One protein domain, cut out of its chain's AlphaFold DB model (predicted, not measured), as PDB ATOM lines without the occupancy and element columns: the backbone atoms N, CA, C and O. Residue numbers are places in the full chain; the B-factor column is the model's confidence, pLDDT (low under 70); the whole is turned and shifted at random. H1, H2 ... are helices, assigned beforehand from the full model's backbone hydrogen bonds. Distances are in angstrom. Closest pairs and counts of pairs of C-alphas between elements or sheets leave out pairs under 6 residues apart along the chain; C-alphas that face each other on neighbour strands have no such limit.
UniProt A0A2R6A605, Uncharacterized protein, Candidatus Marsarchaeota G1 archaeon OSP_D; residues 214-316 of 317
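What this domain is: This is residues 214 to 316 of the 317 residues of an uncharacterized protein of Candidatus Marsarchaeota G1 archaeon OSP_D (UniProt A0A2R6A605). A helical hairpin of H4 and H5 makes the core, with the short H2 packed across H5 and touching H4; H6 meets H4 with residues 300 to 304 and runs away from it, and residues 310 to 316, of which 310 to 314 belong to H6, stick out. The short H1 and H3 lie on the far side of H5 from H4. The 103 printed residues, with six named helices from H1 to H6 and no named strand, are all helix in class. The whole is compact, with a radius of gyration of the C-alphas of 14.1 A, and spans 49 by 32 by 21 A.

How they stand to each other: H1, residues 214 to 220, only just touches H3, residues 238 to 242, with 3 pairs of C-alphas within 8 A, the closest Ala 219 and Lys 242 at 4.7 A. H2, residues 229 to 234, touches H5, residues 269 to 285, only just about perpendicular at 72 degrees; the closest C-alphas, Ile 233 and Gly 277, are 4.3 A apart. The hub, H4, residues 250 to 260, touches H2 at C-alphas 229 and 252, the closest, 5.3 A apart. H4 and H5 form a hairpin at a steep tilt of 41 degrees, opposite ways; their closest C-alphas, Leu 256 and Met 278, are 5.5 A apart. H6, residues 298 to 314, touches H4 with residues 300 to 304 alone; the closest C-alphas, Ser 251 and Gly 300, are 5.6 A apart. H1 and H6 are apart. Helix packing is mostly crossed. Every O i to N i+4 pair is within hydrogen-bond range in H1, H2, H3 and H5, against 6 of 7 in H4 and 12 of 13 in H6.

Where its parts are: H1 begins at C-alpha 214 (-30.314, 36.402, -62.739). H4 is 14.7 A long, H5 24.4 A and H6 25.0 A, ending at C-alpha 314 (-7.763, 45.920, -46.638).

The domain as a whole: The C-alphas farthest apart, Lys 265 and Arg 316, are 48.7 A apart. The printed part has no cut. The link from H5 to H6 is long. Residues 260 to 266, 291 to 297 and 311 to 316 have pLDDT under 70.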
ATOM      1  N   GLU A 214     -31.296  35.913 -63.707       86.62
ATOM      2  CA  GLU A 214     -30.314  36.402 -62.739       86.62
ATOM      3  C   GLU A 214     -30.167  35.468 -61.523       86.62
ATOM      4  O   GLU A 214     -29.113  35.402 -60.891       86.62
ATOM      5  N   GLU A 215     -31.182  34.659 -61.201       87.06
ATOM      6  CA  GLU A 215     -31.076  33.676 -60.116       87.06
ATOM      7  C   GLU A 215     -30.074  32.559 -60.415       87.06
ATOM      8  O   GLU A 215     -29.512  31.968 -59.484       87.06
ATOM      9  N   LYS A 216     -29.832  32.253 -61.697       86.31
ATOM     10  CA  LYS A 216     -28.781  31.311 -62.101       86.31
ATOM     11  C   LYS A 216     -27.401  31.919 -61.861       86.31
ATOM     12  O   LYS A 216     -26.514  31.215 -61.380       86.31
ATOM     13  N   GLU A 217     -27.243  33.215 -62.123       86.81
ATOM     14  CA  GLU A 217     -25.998  33.954 -61.881       86.81
ATOM     15  C   GLU A 217     -25.680  34.025 -60.381       86.81
ATOM     16  O   GLU A 217     -24.561  33.714 -59.959       86.81
ATOM     17  N   ILE A 218     -26.688  34.316 -59.549       85.56
ATOM     18  CA  ILE A 218     -26.570  34.307 -58.081       85.56
ATOM     19  C   ILE A 218     -26.067  32.944 -57.586       85.56
ATOM     20  O   ILE A 218     -25.150  32.883 -56.768       85.56
ATOM     21  N   ALA A 219     -26.633  31.847 -58.099       83.12
ATOM     22  CA  ALA A 219     -26.271  30.491 -57.680       83.12
ATOM     23  C   ALA A 219     -24.838  30.081 -58.069       83.12
ATOM     24  O   ALA A 219     -24.230  29.230 -57.411       83.12
ATOM     25  N   GLN A 220     -24.303  30.665 -59.142       85.19
ATOM     26  CA  GLN A 220     -22.950  30.403 -59.636       85.19
ATOM     27  C   GLN A 220     -21.896  31.307 -58.986       85.19
ATOM     28  O   GLN A 220     -20.710  30.970 -58.991       85.19
ATOM     29  N   THR A 221     -22.313  32.425 -58.390       84.19
ATOM     30  CA  THR A 221     -21.404  33.393 -57.776       84.19
ATOM     31  C   THR A 221     -20.784  32.840 -56.487       84.19
ATOM     32  O   THR A 221     -21.475  32.350 -55.591       84.19
ATOM     33  N   GLN A 222     -19.452  32.915 -56.383       81.44
ATOM     34  CA  GLN A 222     -18.710  32.528 -55.173       81.44
ATOM     35  C   GLN A 222     -18.441  33.699 -54.221       81.44
ATOM     36  O   GLN A 222     -18.076  33.481 -53.061       81.44
ATOM     37  N   ASP A 223     -18.619  34.926 -54.708       82.50
ATOM     38  CA  ASP A 223     -18.440  36.147 -53.936       82.50
ATOM     39  C   ASP A 223     -19.588  36.384 -52.947       82.50
ATOM     40  O   ASP A 223     -20.624  35.720 -52.960       82.50
ATOM     41  N   THR A 224     -19.369  37.339 -52.045       84.50
ATOM     42  CA  THR A 224     -20.423  37.804 -51.140       84.50
ATOM     43  C   THR A 224     -21.301  38.799 -51.884       84.50
ATOM     44  O   THR A 224     -20.799  39.801 -52.386       84.50
ATOM     45  N   LEU A 225     -22.599  38.512 -51.951       88.25
ATOM     46  CA  LEU A 225     -23.575  39.330 -52.661       88.25
ATOM     47  C   LEU A 225     -24.305  40.286 -51.718       88.25
ATOM     48  O   LEU A 225     -24.602  39.949 -50.574       88.25
ATOM     49  N   THR A 226     -24.643  41.462 -52.225       87.81
ATOM     50  CA  THR A 226     -25.579  42.401 -51.602       87.81
ATOM     51  C   THR A 226     -26.801  42.520 -52.500       87.81
ATOM     52  O   THR A 226     -26.665  42.473 -53.722       87.81
ATOM     53  N   PHE A 227     -27.979  42.689 -51.912       88.75
ATOM     54  CA  PHE A 227     -29.234  42.739 -52.658       88.75
ATOM     55  C   PHE A 227     -30.001  44.019 -52.362       88.75
ATOM     56  O   PHE A 227     -29.927  44.535 -51.254       88.75
ATOM     57  N   ASP A 228     -30.745  44.492 -53.357       89.69
ATOM     58  CA  ASP A 228     -31.714  45.579 -53.226       89.69
ATOM     59  C   ASP A 228     -32.977  45.127 -52.459       89.69
ATOM     60  O   ASP A 228     -33.312  43.940 -52.406       89.69
ATOM     61  N   THR A 229     -33.715  46.086 -51.911       89.56
ATOM     62  CA  THR A 229     -35.058  45.986 -51.337       89.56
ATOM     63  C   THR A 229     -36.008  45.124 -52.175       89.56
ATOM     64  O   THR A 229     -36.667  44.234 -51.628       89.56
ATOM     65  N   ASN A 230     -36.050  45.297 -53.504       89.62
ATOM     66  CA  ASN A 230     -36.961  44.525 -54.363       89.62
ATOM     67  C   ASN A 230     -36.679  43.020 -54.349       89.62
ATOM     68  O   ASN A 230     -37.599  42.215 -54.496       89.62
ATOM     69  N   VAL A 231     -35.422  42.623 -54.149       89.75
ATOM     70  CA  VAL A 231     -35.043  41.210 -54.064       89.75
ATOM     71  C   VAL A 231     -35.644  40.580 -52.807       89.75
ATOM     72  O   VAL A 231     -36.213  39.491 -52.878       89.75
ATOM     73  N   TYR A 232     -35.613  41.284 -51.673       89.94
ATOM     74  CA  TYR A 232     -36.262  40.821 -50.443       89.94
ATOM     75  C   TYR A 232     -37.786  40.762 -50.587       89.94
ATOM     76  O   TYR A 232     -38.408  39.794 -50.155       89.94
ATOM     77  N   ILE A 233     -38.392  41.739 -51.264       89.50
ATOM     78  CA  ILE A 233     -39.840  41.762 -51.506       89.50
ATOM     79  C   ILE A 233     -40.274  40.605 -52.422       89.50
ATOM     80  O   ILE A 233     -41.178  39.838 -52.078       89.50
ATOM     81  N   GLU A 234     -39.647  40.462 -53.588       88.69
ATOM     82  CA  GLU A 234     -40.145  39.608 -54.673       88.69
ATOM     83  C   GLU A 234     -39.580  38.176 -54.636       88.69
ATOM     84  O   GLU A 234     -40.249  37.255 -55.106       88.69
ATOM     85  N   LEU A 235     -38.385  37.960 -54.066       88.50
ATOM     86  CA  LEU A 235     -37.748  36.635 -53.965       88.50
ATOM     87  C   LEU A 235     -37.708  36.098 -52.530       88.50
ATOM     88  O   LEU A 235     -37.831  34.886 -52.329       88.50
ATOM     89  N   GLY A 236     -37.548  36.978 -51.539       87.44
ATOM     90  CA  GLY A 236     -37.522  36.621 -50.120       87.44
ATOM     91  C   GLY A 236     -36.482  35.556 -49.772       87.44
ATOM     92  O   GLY A 236     -35.360  35.565 -50.282       87.44
ATOM     93  N   GLU A 237     -36.861  34.574 -48.952       81.00
ATOM     94  CA  GLU A 237     -35.996  33.440 -48.586       81.00
ATOM     95  C   GLU A 237     -35.447  32.631 -49.764       81.00
ATOM     96  O   GLU A 237     -34.468  31.897 -49.600       81.00
ATOM     97  N   ARG A 238     -36.035  32.719 -50.963       83.62
ATOM     98  CA  ARG A 238     -35.482  32.004 -52.119       83.62
ATOM     99  C   ARG A 238     -34.043  32.430 -52.399       83.62
ATOM    100  O   ARG A 238     -33.241  31.601 -52.825       83.62
ATOM    101  N   VAL A 239     -33.707  33.675 -52.074       79.88
ATOM    102  CA  VAL A 239     -32.353  34.226 -52.169       79.88
ATOM    103  C   VAL A 239     -31.373  33.436 -51.303       79.88
ATOM    104  O   VAL A 239     -30.300  33.092 -51.791       79.88
ATOM    105  N   LEU A 240     -31.753  33.047 -50.077       72.44
ATOM    106  CA  LEU A 240     -30.909  32.234 -49.182       72.44
ATOM    107  C   LEU A 240     -30.520  30.897 -49.796       72.44
ATOM    108  O   LEU A 240     -29.416  30.403 -49.598       72.44
ATOM    109  N   ARG A 241     -31.450  30.281 -50.527       73.94
ATOM    110  CA  ARG A 241     -31.227  28.965 -51.132       73.94
ATOM    111  C   ARG A 241     -30.298  29.033 -52.342       73.94
ATOM    112  O   ARG A 241     -29.836  27.992 -52.803       73.94
ATOM    113  N   LYS A 242     -30.074  30.228 -52.889       78.75
ATOM    114  CA  LYS A 242     -29.291  30.452 -54.109       78.75
ATOM    115  C   LYS A 242     -27.941  31.085 -53.799       78.75
ATOM    116  O   LYS A 242     -26.927  30.613 -54.299       78.75
ATOM    117  N   ALA A 243     -27.915  32.119 -52.967       80.62
ATOM    118  CA  ALA A 243     -26.696  32.833 -52.629       80.62
ATOM    119  C   ALA A 243     -25.902  32.081 -51.552       80.62
ATOM    120  O   ALA A 243     -26.409  31.792 -50.472       80.62
ATOM    121  N   ARG A 244     -24.622  31.803 -51.822       75.75
ATOM    122  CA  ARG A 244     -23.735  31.137 -50.847       75.75
ATOM    123  C   ARG A 244     -23.369  32.036 -49.669       75.75
ATOM    124  O   ARG A 244     -23.173  31.543 -48.562       75.75
ATOM    125  N   LYS A 245     -23.205  33.334 -49.929       83.25
ATOM    126  CA  LYS A 245     -22.848  34.358 -48.944       83.25
ATOM    127  C   LYS A 245     -23.554  35.652 -49.300       83.25
ATOM    128  O   LYS A 245     -23.505  36.083 -50.451       83.25
ATOM    129  N   THR A 246     -24.168  36.275 -48.304       87.19
ATOM    130  CA  THR A 246     -24.844  37.563 -48.469       87.19
ATOM    131  C   THR A 246     -24.341  38.544 -47.423       87.19
ATOM    132  O   THR A 246     -23.942  38.122 -46.337       87.19
ATOM    133  N   HIS A 247     -24.304  39.829 -47.765       87.44
ATOM    134  CA  HIS A 247     -23.965  40.895 -46.832       87.44
ATOM    135  C   HIS A 247     -25.184  41.803 -46.629       87.44
ATOM    136  O   HIS A 247     -25.786  42.218 -47.626       87.44
ATOM    137  N   PRO A 248     -25.568  42.106 -45.378       89.31
ATOM    138  CA  PRO A 248     -26.670  43.017 -45.112       89.31
ATOM    139  C   PRO A 248     -26.284  44.456 -45.455       89.31
ATOM    140  O   PRO A 248     -25.185  44.899 -45.130       89.31
ATOM    141  N   LEU A 249     -27.209  45.195 -46.062       88.88
ATOM    142  CA  LEU A 249     -27.091  46.640 -46.269       88.88
ATOM    143  C   LEU A 249     -28.050  47.380 -45.342       88.88
ATOM    144  O   LEU A 249     -29.207  46.969 -45.196       88.88
ATOM    145  N   ARG A 250     -27.586  48.462 -44.715       87.12
ATOM    146  CA  ARG A 250     -28.395  49.267 -43.796       87.12
ATOM    147  C   ARG A 250     -29.455  50.064 -44.550       87.12
ATOM    148  O   ARG A 250     -30.602  50.084 -44.124       87.12
ATOM    149  N   SER A 251     -29.093  50.654 -45.681       88.06
ATOM    150  CA  SER A 251     -30.000  51.385 -46.577       88.06
ATOM    151  C   SER A 251     -31.226  50.570 -46.996       88.06
ATOM    152  O   SER A 251     -32.328  51.116 -47.034       88.06
ATOM    153  N   VAL A 252     -31.050  49.269 -47.238       89.50
ATOM    154  CA  VAL A 252     -32.143  48.330 -47.538       89.50
ATOM    155  C   VAL A 252     -33.028  48.106 -46.316       89.50
ATOM    156  O   VAL A 252     -34.251  48.167 -46.421       89.50
ATOM    157  N   TYR A 253     -32.421  47.886 -45.145       89.62
ATOM    158  CA  TYR A 253     -33.175  47.776 -43.898       89.62
ATOM    159  C   TYR A 253     -34.003  49.038 -43.654       89.62
ATOM    160  O   TYR A 253     -35.203  48.933 -43.457       89.62
ATOM    161  N   ASP A 254     -33.403  50.225 -43.737       86.88
ATOM    162  CA  ASP A 254     -34.089  51.495 -43.479       86.88
ATOM    163  C   ASP A 254     -35.207  51.773 -44.501       86.88
ATOM    164  O   ASP A 254     -36.205  52.421 -44.181       86.88
ATOM    165  N   GLU A 255     -35.073  51.307 -45.746       87.44
ATOM    166  CA  GLU A 255     -36.149  51.377 -46.738       87.44
ATOM    167  C   GLU A 255     -37.324  50.463 -46.373       87.44
ATOM    168  O   GLU A 255     -38.470  50.921 -46.349       87.44
ATOM    169  N   LEU A 256     -37.037  49.208 -46.018       88.69
ATOM    170  CA  LEU A 256     -38.037  48.255 -45.538       88.69
ATOM    171  C   LEU A 256     -38.707  48.744 -44.241       88.69
ATOM    172  O   LEU A 256     -39.925  48.637 -44.081       88.69
ATOM    173  N   ASP A 257     -37.923  49.313 -43.328       86.44
ATOM    174  CA  ASP A 257     -38.328  49.708 -41.979       86.44
ATOM    175  C   ASP A 257     -39.194  50.964 -41.991       86.44
ATOM    176  O   ASP A 257     -40.226  51.024 -41.327       86.44
ATOM    177  N   ARG A 258     -38.853  51.945 -42.833       82.12
ATOM    178  CA  ARG A 258     -39.636  53.177 -43.005       82.12
ATOM    179  C   ARG A 258     -41.081  52.901 -43.379       82.12
ATOM    180  O   ARG A 258     -41.976  53.606 -42.921       82.12
ATOM    181  N   VAL A 259     -41.298  51.903 -44.232       74.62
ATOM    182  CA  VAL A 259     -42.651  51.498 -44.600       74.62
ATOM    183  C   VAL A 259     -43.268  50.666 -43.483       74.62
ATOM    184  O   VAL A 259     -44.467  50.779 -43.298       74.62
ATOM    185  N   SER A 260     -42.488  49.909 -42.703       66.62
ATOM    186  CA  SER A 260     -42.956  48.963 -41.673       66.62
ATOM    187  C   SER A 260     -43.272  49.573 -40.289       66.62
ATOM    188  O   SER A 260     -44.118  49.036 -39.576       66.62
ATOM    189  N   LEU A 261     -42.656  50.699 -39.902       57.75
ATOM    190  CA  LEU A 261     -42.665  51.271 -38.536       57.75
ATOM    191  C   LEU A 261     -43.965  51.968 -38.066       57.75
ATOM    192  O   LEU A 261     -43.959  52.686 -37.065       57.75
ATOM    193  N   GLY A 262     -45.099  51.772 -38.741       54.38
ATOM    194  CA  GLY A 262     -46.332  52.529 -38.469       54.38
ATOM    195  C   GLY A 262     -47.596  51.716 -38.185       54.38
ATOM    196  O   GLY A 262     -48.662  52.316 -38.019       54.38
ATOM    197  N   TYR A 263     -47.546  50.381 -38.164       57.47
ATOM    198  CA  TYR A 263     -48.784  49.606 -38.310       57.47
ATOM    199  C   TYR A 263     -49.428  49.135 -37.010       57.47
ATOM    200  O   TYR A 263     -48.992  48.181 -36.380       57.47
ATOM    201  N   ASN A 264     -50.591  49.733 -36.730       54.50
ATOM    202  CA  ASN A 264     -51.602  49.234 -35.791       54.50
ATOM    203  C   ASN A 264     -52.898  48.785 -36.519       54.50
ATOM    204  O   ASN A 264     -53.956  48.697 -35.898       54.50
ATOM    205  N   LYS A 265     -52.861  48.583 -37.850       66.25
ATOM    206  CA  LYS A 265     -54.024  48.262 -38.714       66.25
ATOM    207  C   LYS A 265     -53.673  47.201 -39.769       66.25
ATOM    208  O   LYS A 265     -52.503  46.895 -39.968       66.25
ATOM    209  N   ARG A 266     -54.691  46.656 -40.456       66.94
ATOM    210  CA  ARG A 266     -54.523  45.721 -41.587       66.94
ATOM    211  C   ARG A 266     -53.739  46.413 -42.722       66.94
ATOM    212  O   ARG A 266     -54.199  47.468 -43.157       66.94
ATOM    213  N   PRO A 267     -52.606  45.856 -43.184       71.44
ATOM    214  CA  PRO A 267     -51.763  46.494 -44.195       71.44
ATOM    215  C   PRO A 267     -52.436  46.504 -45.574       71.44
ATOM    216  O   PRO A 267     -53.150  45.565 -45.933       71.44
ATOM    217  N   THR A 268     -52.181  47.554 -46.349       74.62
ATOM    218  CA  THR A 268     -52.476  47.624 -47.790       74.62
ATOM    219  C   THR A 268     -51.528  46.701 -48.578       74.62
ATOM    220  O   THR A 268     -50.500  46.268 -48.047       74.62
ATOM    221  N   PRO A 269     -51.803  46.408 -49.864       71.88
ATOM    222  CA  PRO A 269     -50.952  45.526 -50.671       71.88
ATOM    223  C   PRO A 269     -49.511  45.943 -50.785       71.88
ATOM    224  O   PRO A 269     -48.615  45.101 -50.734       71.88
ATOM    225  N   ASN A 270     -49.286  47.242 -50.951       77.69
ATOM    226  CA  ASN A 270     -47.937  47.750 -51.036       77.69
ATOM    227  C   ASN A 270     -47.222  47.531 -49.699       77.69
ATOM    228  O   ASN A 270     -46.131  46.989 -49.666       77.69
ATOM    229  N   GLU A 271     -47.872  47.841 -48.585       81.00
ATOM    230  CA  GLU A 271     -47.286  47.712 -47.248       81.00
ATOM    231  C   GLU A 271     -47.021  46.249 -46.872       81.00
ATOM    232  O   GLU A 271     -45.967  45.933 -46.328       81.00
ATOM    233  N   ALA A 272     -47.923  45.333 -47.235       80.19
ATOM    234  CA  ALA A 272     -47.743  43.900 -47.024       80.19
ATOM    235  C   ALA A 272     -46.467  43.372 -47.701       80.19
ATOM    236  O   ALA A 272     -45.777  42.525 -47.136       80.19
ATOM    237  N   LYS A 273     -46.110  43.896 -48.881       85.81
ATOM    238  CA  LYS A 273     -44.859  43.551 -49.572       85.81
ATOM    239  C   LYS A 273     -43.625  43.978 -48.786       85.81
ATOM    240  O   LYS A 273     -42.706  43.177 -48.634       85.81
ATOM    241  N   PHE A 274     -43.617  45.205 -48.266       88.25
ATOM    242  CA  PHE A 274     -42.513  45.709 -47.445       88.25
ATOM    243  C   PHE A 274     -42.407  44.953 -46.116       88.25
ATOM    244  O   PHE A 274     -41.303  44.602 -45.716       88.25
ATOM    245  N   LEU A 275     -43.535  44.608 -45.485       86.69
ATOM    246  CA  LEU A 275     -43.555  43.780 -44.275       86.69
ATOM    247  C   LEU A 275     -42.981  42.380 -44.523       86.69
ATOM    248  O   LEU A 275     -42.189  41.890 -43.721       86.69
ATOM    249  N   LEU A 276     -43.342  41.746 -45.644       86.50
ATOM    250  CA  LEU A 276     -42.765  40.461 -46.045       86.50
ATOM    251  C   LEU A 276     -41.259  40.581 -46.307       86.50
ATOM    252  O   LEU A 276     -40.492  39.760 -45.809       86.50
ATOM    253  N   GLY A 277     -40.835  41.621 -47.029       90.31
ATOM    254  CA  GLY A 277     -39.420  41.893 -47.277       90.31
ATOM    255  C   GLY A 277     -38.629  42.132 -45.987       90.31
ATOM    256  O   GLY A 277     -37.539  41.590 -45.836       90.31
ATOM    257  N   MET A 278     -39.193  42.876 -45.028       89.81
ATOM    258  CA  MET A 278     -38.588  43.117 -43.715       89.81
ATOM    259  C   MET A 278     -38.459  41.829 -42.899       89.81
ATOM    260  O   MET A 278     -37.409  41.570 -42.303       89.81
ATOM    261  N   ALA A 279     -39.512  41.007 -42.885       87.06
ATOM    262  CA  ALA A 279     -39.500  39.722 -42.200       87.06
ATOM    263  C   ALA A 279     -38.394  38.812 -42.753       87.06
ATOM    264  O   ALA A 279     -37.624  38.249 -41.974       87.06
ATOM    265  N   ASP A 280     -38.254  38.727 -44.080       88.38
ATOM    266  CA  ASP A 280     -37.181  37.945 -44.697       88.38
ATOM    267  C   ASP A 280     -35.806  38.548 -44.425       88.38
ATOM    268  O   ASP A 280     -34.898  37.815 -44.056       88.38
ATOM    269  N   TYR A 281     -35.628  39.864 -44.577       90.00
ATOM    270  CA  TYR A 281     -34.344  40.516 -44.304       90.00
ATOM    271  C   TYR A 281     -33.865  40.197 -42.884       90.00
ATOM    272  O   TYR A 281     -32.725  39.780 -42.684       90.00
ATOM    273  N   THR A 282     -34.759  40.346 -41.903       87.88
ATOM    274  CA  THR A 282     -34.464  40.085 -40.488       87.88
ATOM    275  C   THR A 282     -34.179  38.608 -40.244       87.88
ATOM    276  O   THR A 282     -33.279  38.271 -39.480       87.88
ATOM    277  N   LEU A 283     -34.899  37.707 -40.911       85.62
ATOM    278  CA  LEU A 283     -34.637  36.275 -40.812       85.62
ATOM    279  C   LEU A 283     -33.284  35.881 -41.426       85.62
ATOM    280  O   LEU A 283     -32.599  35.007 -40.901       85.62
ATOM    281  N   ILE A 284     -32.906  36.521 -42.532       85.38
ATOM    282  CA  ILE A 284     -31.668  36.262 -43.274       85.38
ATOM    283  C   ILE A 284     -30.449  36.773 -42.503       85.38
ATOM    284  O   ILE A 284     -29.446  36.067 -42.397       85.38
ATOM    285  N   HIS A 285     -30.523  38.002 -41.994       87.25
ATOM    286  CA  HIS A 285     -29.359  38.737 -41.489       87.25
ATOM    287  C   HIS A 285     -29.367  38.964 -39.976       87.25
ATOM    288  O   HIS A 285     -28.326  39.273 -39.398       87.25
ATOM    289  N   GLY A 286     -30.518  38.824 -39.319       84.38
ATOM    290  CA  GLY A 286     -30.700  39.205 -37.924       84.38
ATOM    291  C   GLY A 286     -30.775  40.723 -37.757       84.38
ATOM    292  O   GLY A 286     -31.660  41.378 -38.305       84.38
ATOM    293  N   ALA A 287     -29.863  41.284 -36.960       79.81
ATOM    294  CA  ALA A 287     -29.824  42.719 -36.689       79.81
ATOM    295  C   ALA A 287     -29.203  43.501 -37.864       79.81
ATOM    296  O   ALA A 287     -28.220  43.037 -38.450       79.81
ATOM    297  N   PRO A 288     -29.715  44.704 -38.187       83.62
ATOM    298  CA  PRO A 288     -29.130  45.521 -39.240       83.62
ATOM    299  C   PRO A 288     -27.723  45.999 -38.849       83.62
ATOM    300  O   PRO A 288     -27.463  46.260 -37.667       83.62
ATOM    301  N   PRO A 289     -26.815  46.175 -39.823       81.19
ATOM    302  CA  PRO A 289     -25.495  46.721 -39.556       81.19
ATOM    303  C   PRO A 289     -25.581  48.172 -39.034       81.19
ATOM    304  O   PRO A 289     -26.604  48.855 -39.205       81.19
ATOM    305  N   PRO A 290     -24.515  48.674 -38.381       70.94
ATOM    306  CA  PRO A 290     -24.426  50.080 -38.005       70.94
ATOM    307  C   PRO A 290     -24.551  50.965 -39.251       70.94
ATOM    308  O   PRO A 290     -24.008  50.636 -40.302       70.94
ATOM    309  N   SER A 291     -25.270  52.082 -39.144       60.88
ATOM    310  CA  SER A 291     -25.378  53.046 -40.242       60.88
ATOM    311  C   SER A 291     -24.055  53.797 -40.411       60.88
ATOM    312  O   SER A 291     -23.610  54.476 -39.484       60.88
ATOM    313  N   TYR A 292     -23.445  53.678 -41.594       56.25
ATOM    314  CA  TYR A 292     -22.267  54.457 -41.996       56.25
ATOM    315  C   TYR A 292     -22.634  55.630 -42.925       56.25
ATOM    316  O   TYR A 292     -21.890  56.606 -43.016       56.25
ATOM    317  N   THR A 293     -23.826  55.604 -43.533       55.22
ATOM    318  CA  THR A 293     -24.316  56.601 -44.496       55.22
ATOM    319  C   THR A 293     -25.751  57.044 -44.163       55.22
ATOM    320  O   THR A 293     -26.583  56.269 -43.699       55.22
ATOM    321  N   LYS A 294     -26.064  58.335 -44.373       56.88
ATOM    322  CA  LYS A 294     -27.389  58.941 -44.086       56.88
ATOM    323  C   LYS A 294     -28.377  58.870 -45.266       56.88
ATOM    324  O   LYS A 294     -29.358  59.615 -45.281       56.88
ATOM    325  N   ARG A 295     -28.097  58.075 -46.302       59.28
ATOM    326  CA  ARG A 295     -28.833  58.099 -47.579       59.28
ATOM    327  C   ARG A 295     -29.559  56.777 -47.812       59.28
ATOM    328  O   ARG A 295     -28.990  55.717 -47.608       59.28
ATOM    329  N   SER A 296     -30.813  56.857 -48.258       61.44
ATOM    330  CA  SER A 296     -31.649  55.693 -48.579       61.44
ATOM    331  C   SER A 296     -31.855  55.513 -50.084       61.44
ATOM    332  O   SER A 296     -31.734  56.491 -50.824       61.44
ATOM    333  N   GLY A 297     -32.279  54.318 -50.505       67.94
ATOM    334  CA  GLY A 297     -32.520  53.967 -51.911       67.94
ATOM    335  C   GLY A 297     -31.226  53.655 -52.667       67.94
ATOM    336  O   GLY A 297     -30.168  53.514 -52.050       67.94
ATOM    337  N   ASP A 298     -31.296  53.600 -54.000       73.75
ATOM    338  CA  ASP A 298     -30.205  53.147 -54.882       73.75
ATOM    339  C   ASP A 298     -28.842  53.793 -54.586       73.75
ATOM    340  O   ASP A 298     -27.811  53.122 -54.579       73.75
ATOM    341  N   VAL A 299     -28.828  55.100 -54.298       78.50
ATOM    342  CA  VAL A 299     -27.593  55.836 -53.975       78.50
ATOM    343  C   VAL A 299     -26.957  55.314 -52.685       78.50
ATOM    344  O   VAL A 299     -25.748  55.105 -52.651       78.50
ATOM    345  N   GLY A 300     -27.760  55.066 -51.646       79.31
ATOM    346  CA  GLY A 300     -27.274  54.515 -50.379       79.31
ATOM    347  C   GLY A 300     -26.758  53.086 -50.536       79.31
ATOM    348  O   GLY A 300     -25.683  52.764 -50.033       79.31
ATOM    349  N   ILE A 301     -27.470  52.263 -51.312       82.75
ATOM    350  CA  ILE A 301     -27.077  50.880 -51.627       82.75
ATOM    351  C   ILE A 301     -25.711  50.850 -52.324       82.75
ATOM    352  O   ILE A 301     -24.830  50.082 -51.937       82.75
ATOM    353  N   ILE A 302     -25.516  51.697 -53.341       83.00
ATOM    354  CA  ILE A 302     -24.260  51.766 -54.098       83.00
ATOM    355  C   ILE A 302     -23.109  52.262 -53.215       83.00
ATOM    356  O   ILE A 302     -22.022  51.683 -53.256       83.00
ATOM    357  N   GLU A 303     -23.329  53.314 -52.421       82.44
ATOM    358  CA  GLU A 303     -22.318  53.858 -51.505       82.44
ATOM    359  C   GLU A 303     -21.863  52.796 -50.488       82.44
ATOM    360  O   GLU A 303     -20.662  52.534 -50.382       82.44
ATOM    361  N   GLU A 304     -22.797  52.100 -49.831       83.00
ATOM    362  CA  GLU A 304     -22.470  51.027 -48.881       83.00
ATOM    363  C   GLU A 304     -21.759  49.845 -49.557       83.00
ATOM    364  O   GLU A 304     -20.760  49.335 -49.045       83.00
ATOM    365  N   ALA A 305     -22.213  49.419 -50.740       83.62
ATOM    366  CA  ALA A 305     -21.564  48.338 -51.481       83.62
ATOM    367  C   ALA A 305     -20.113  48.689 -51.867       83.62
ATOM    368  O   ALA A 305     -19.222  47.831 -51.819       83.62
ATOM    369  N   MET A 306     -19.843  49.951 -52.226       82.00
ATOM    370  CA  MET A 306     -18.484  50.430 -52.499       82.00
ATOM    371  C   MET A 306     -17.613  50.456 -51.241       82.00
ATOM    372  O   MET A 306     -16.457  50.027 -51.301       82.00
ATOM    373  N   GLU A 307     -18.146  50.920 -50.110       81.19
ATOM    374  CA  GLU A 307     -17.435  50.905 -48.827       81.19
ATOM    375  C   GLU A 307     -17.041  49.479 -48.438       81.19
ATOM    376  O   GLU A 307     -15.858  49.215 -48.209       81.19
ATOM    377  N   LEU A 308     -17.983  48.534 -48.506       78.88
ATOM    378  CA  LEU A 308     -17.746  47.116 -48.221       78.88
ATOM    379  C   LEU A 308     -16.644  46.517 -49.098       78.88
ATOM    380  O   LEU A 308     -15.769  45.784 -48.613       78.88
ATOM    381  N   LYS A 309     -16.641  46.859 -50.389       79.56
ATOM    382  CA  LYS A 309     -15.601  46.440 -51.337       79.56
ATOM    383  C   LYS A 309     -14.224  47.004 -50.974       79.56
ATOM    384  O   LYS A 309     -13.218  46.328 -51.189       79.56
ATOM    385  N   ASN A 310     -14.161  48.213 -50.426       76.56
ATOM    386  CA  ASN A 310     -12.906  48.841 -50.020       76.56
ATOM    387  C   ASN A 310     -12.380  48.257 -48.698       76.56
ATOM    388  O   ASN A 310     -11.206  47.890 -48.625       76.56
ATOM    389  N   THR A 311     -13.237  48.053 -47.694       66.94
ATOM    390  CA  THR A 311     -12.847  47.422 -46.417       66.94
ATOM    391  C   THR A 311     -12.421  45.963 -46.572       66.94
ATOM    392  O   THR A 311     -11.435  45.543 -45.969       66.94
ATOM    393  N   SER A 312     -13.093  45.189 -47.430       59.91
ATOM    394  CA  SER A 312     -12.758  43.773 -47.669       59.91
ATOM    395  C   SER A 312     -11.428  43.562 -48.406       59.91
ATOM    396  O   SER A 312     -10.821  42.494 -48.298       59.91
ATOM    397  N   LYS A 313     -10.939  44.575 -49.134       55.09
ATOM    398  CA  LYS A 313      -9.600  44.570 -49.742       55.09
ATOM    399  C   LYS A 313      -8.485  44.846 -48.734       55.09
ATOM    400  O   LYS A 313      -7.376  44.368 -48.938       55.09
ATOM    401  N   HIS A 314      -8.756  45.598 -47.669       46.53
ATOM    402  CA  HIS A 314      -7.763  45.920 -46.638       46.53
ATOM    403  C   HIS A 314      -7.645  44.853 -45.542       46.53
ATOM    404  O   HIS A 314      -6.618  44.788 -44.880       46.53
ATOM    405  N   SER A 315      -8.631  43.965 -45.396       44.03
ATOM    406  CA  SER A 315      -8.594  42.836 -44.454       44.03
ATOM    407  C   SER A 315      -7.928  41.559 -45.005       44.03
ATOM    408  O   SER A 315      -7.984  40.519 -44.355       44.03
ATOM    409  N   ARG A 316      -7.372  41.595 -46.226       41.03
ATOM    410  CA  ARG A 316      -6.666  40.469 -46.882       41.03
ATOM    411  C   ARG A 316      -5.141  40.679 -46.988       41.03
ATOM    412  O   ARG A 316      -4.507  39.995 -47.790       41.03
TER     413      ARG A 316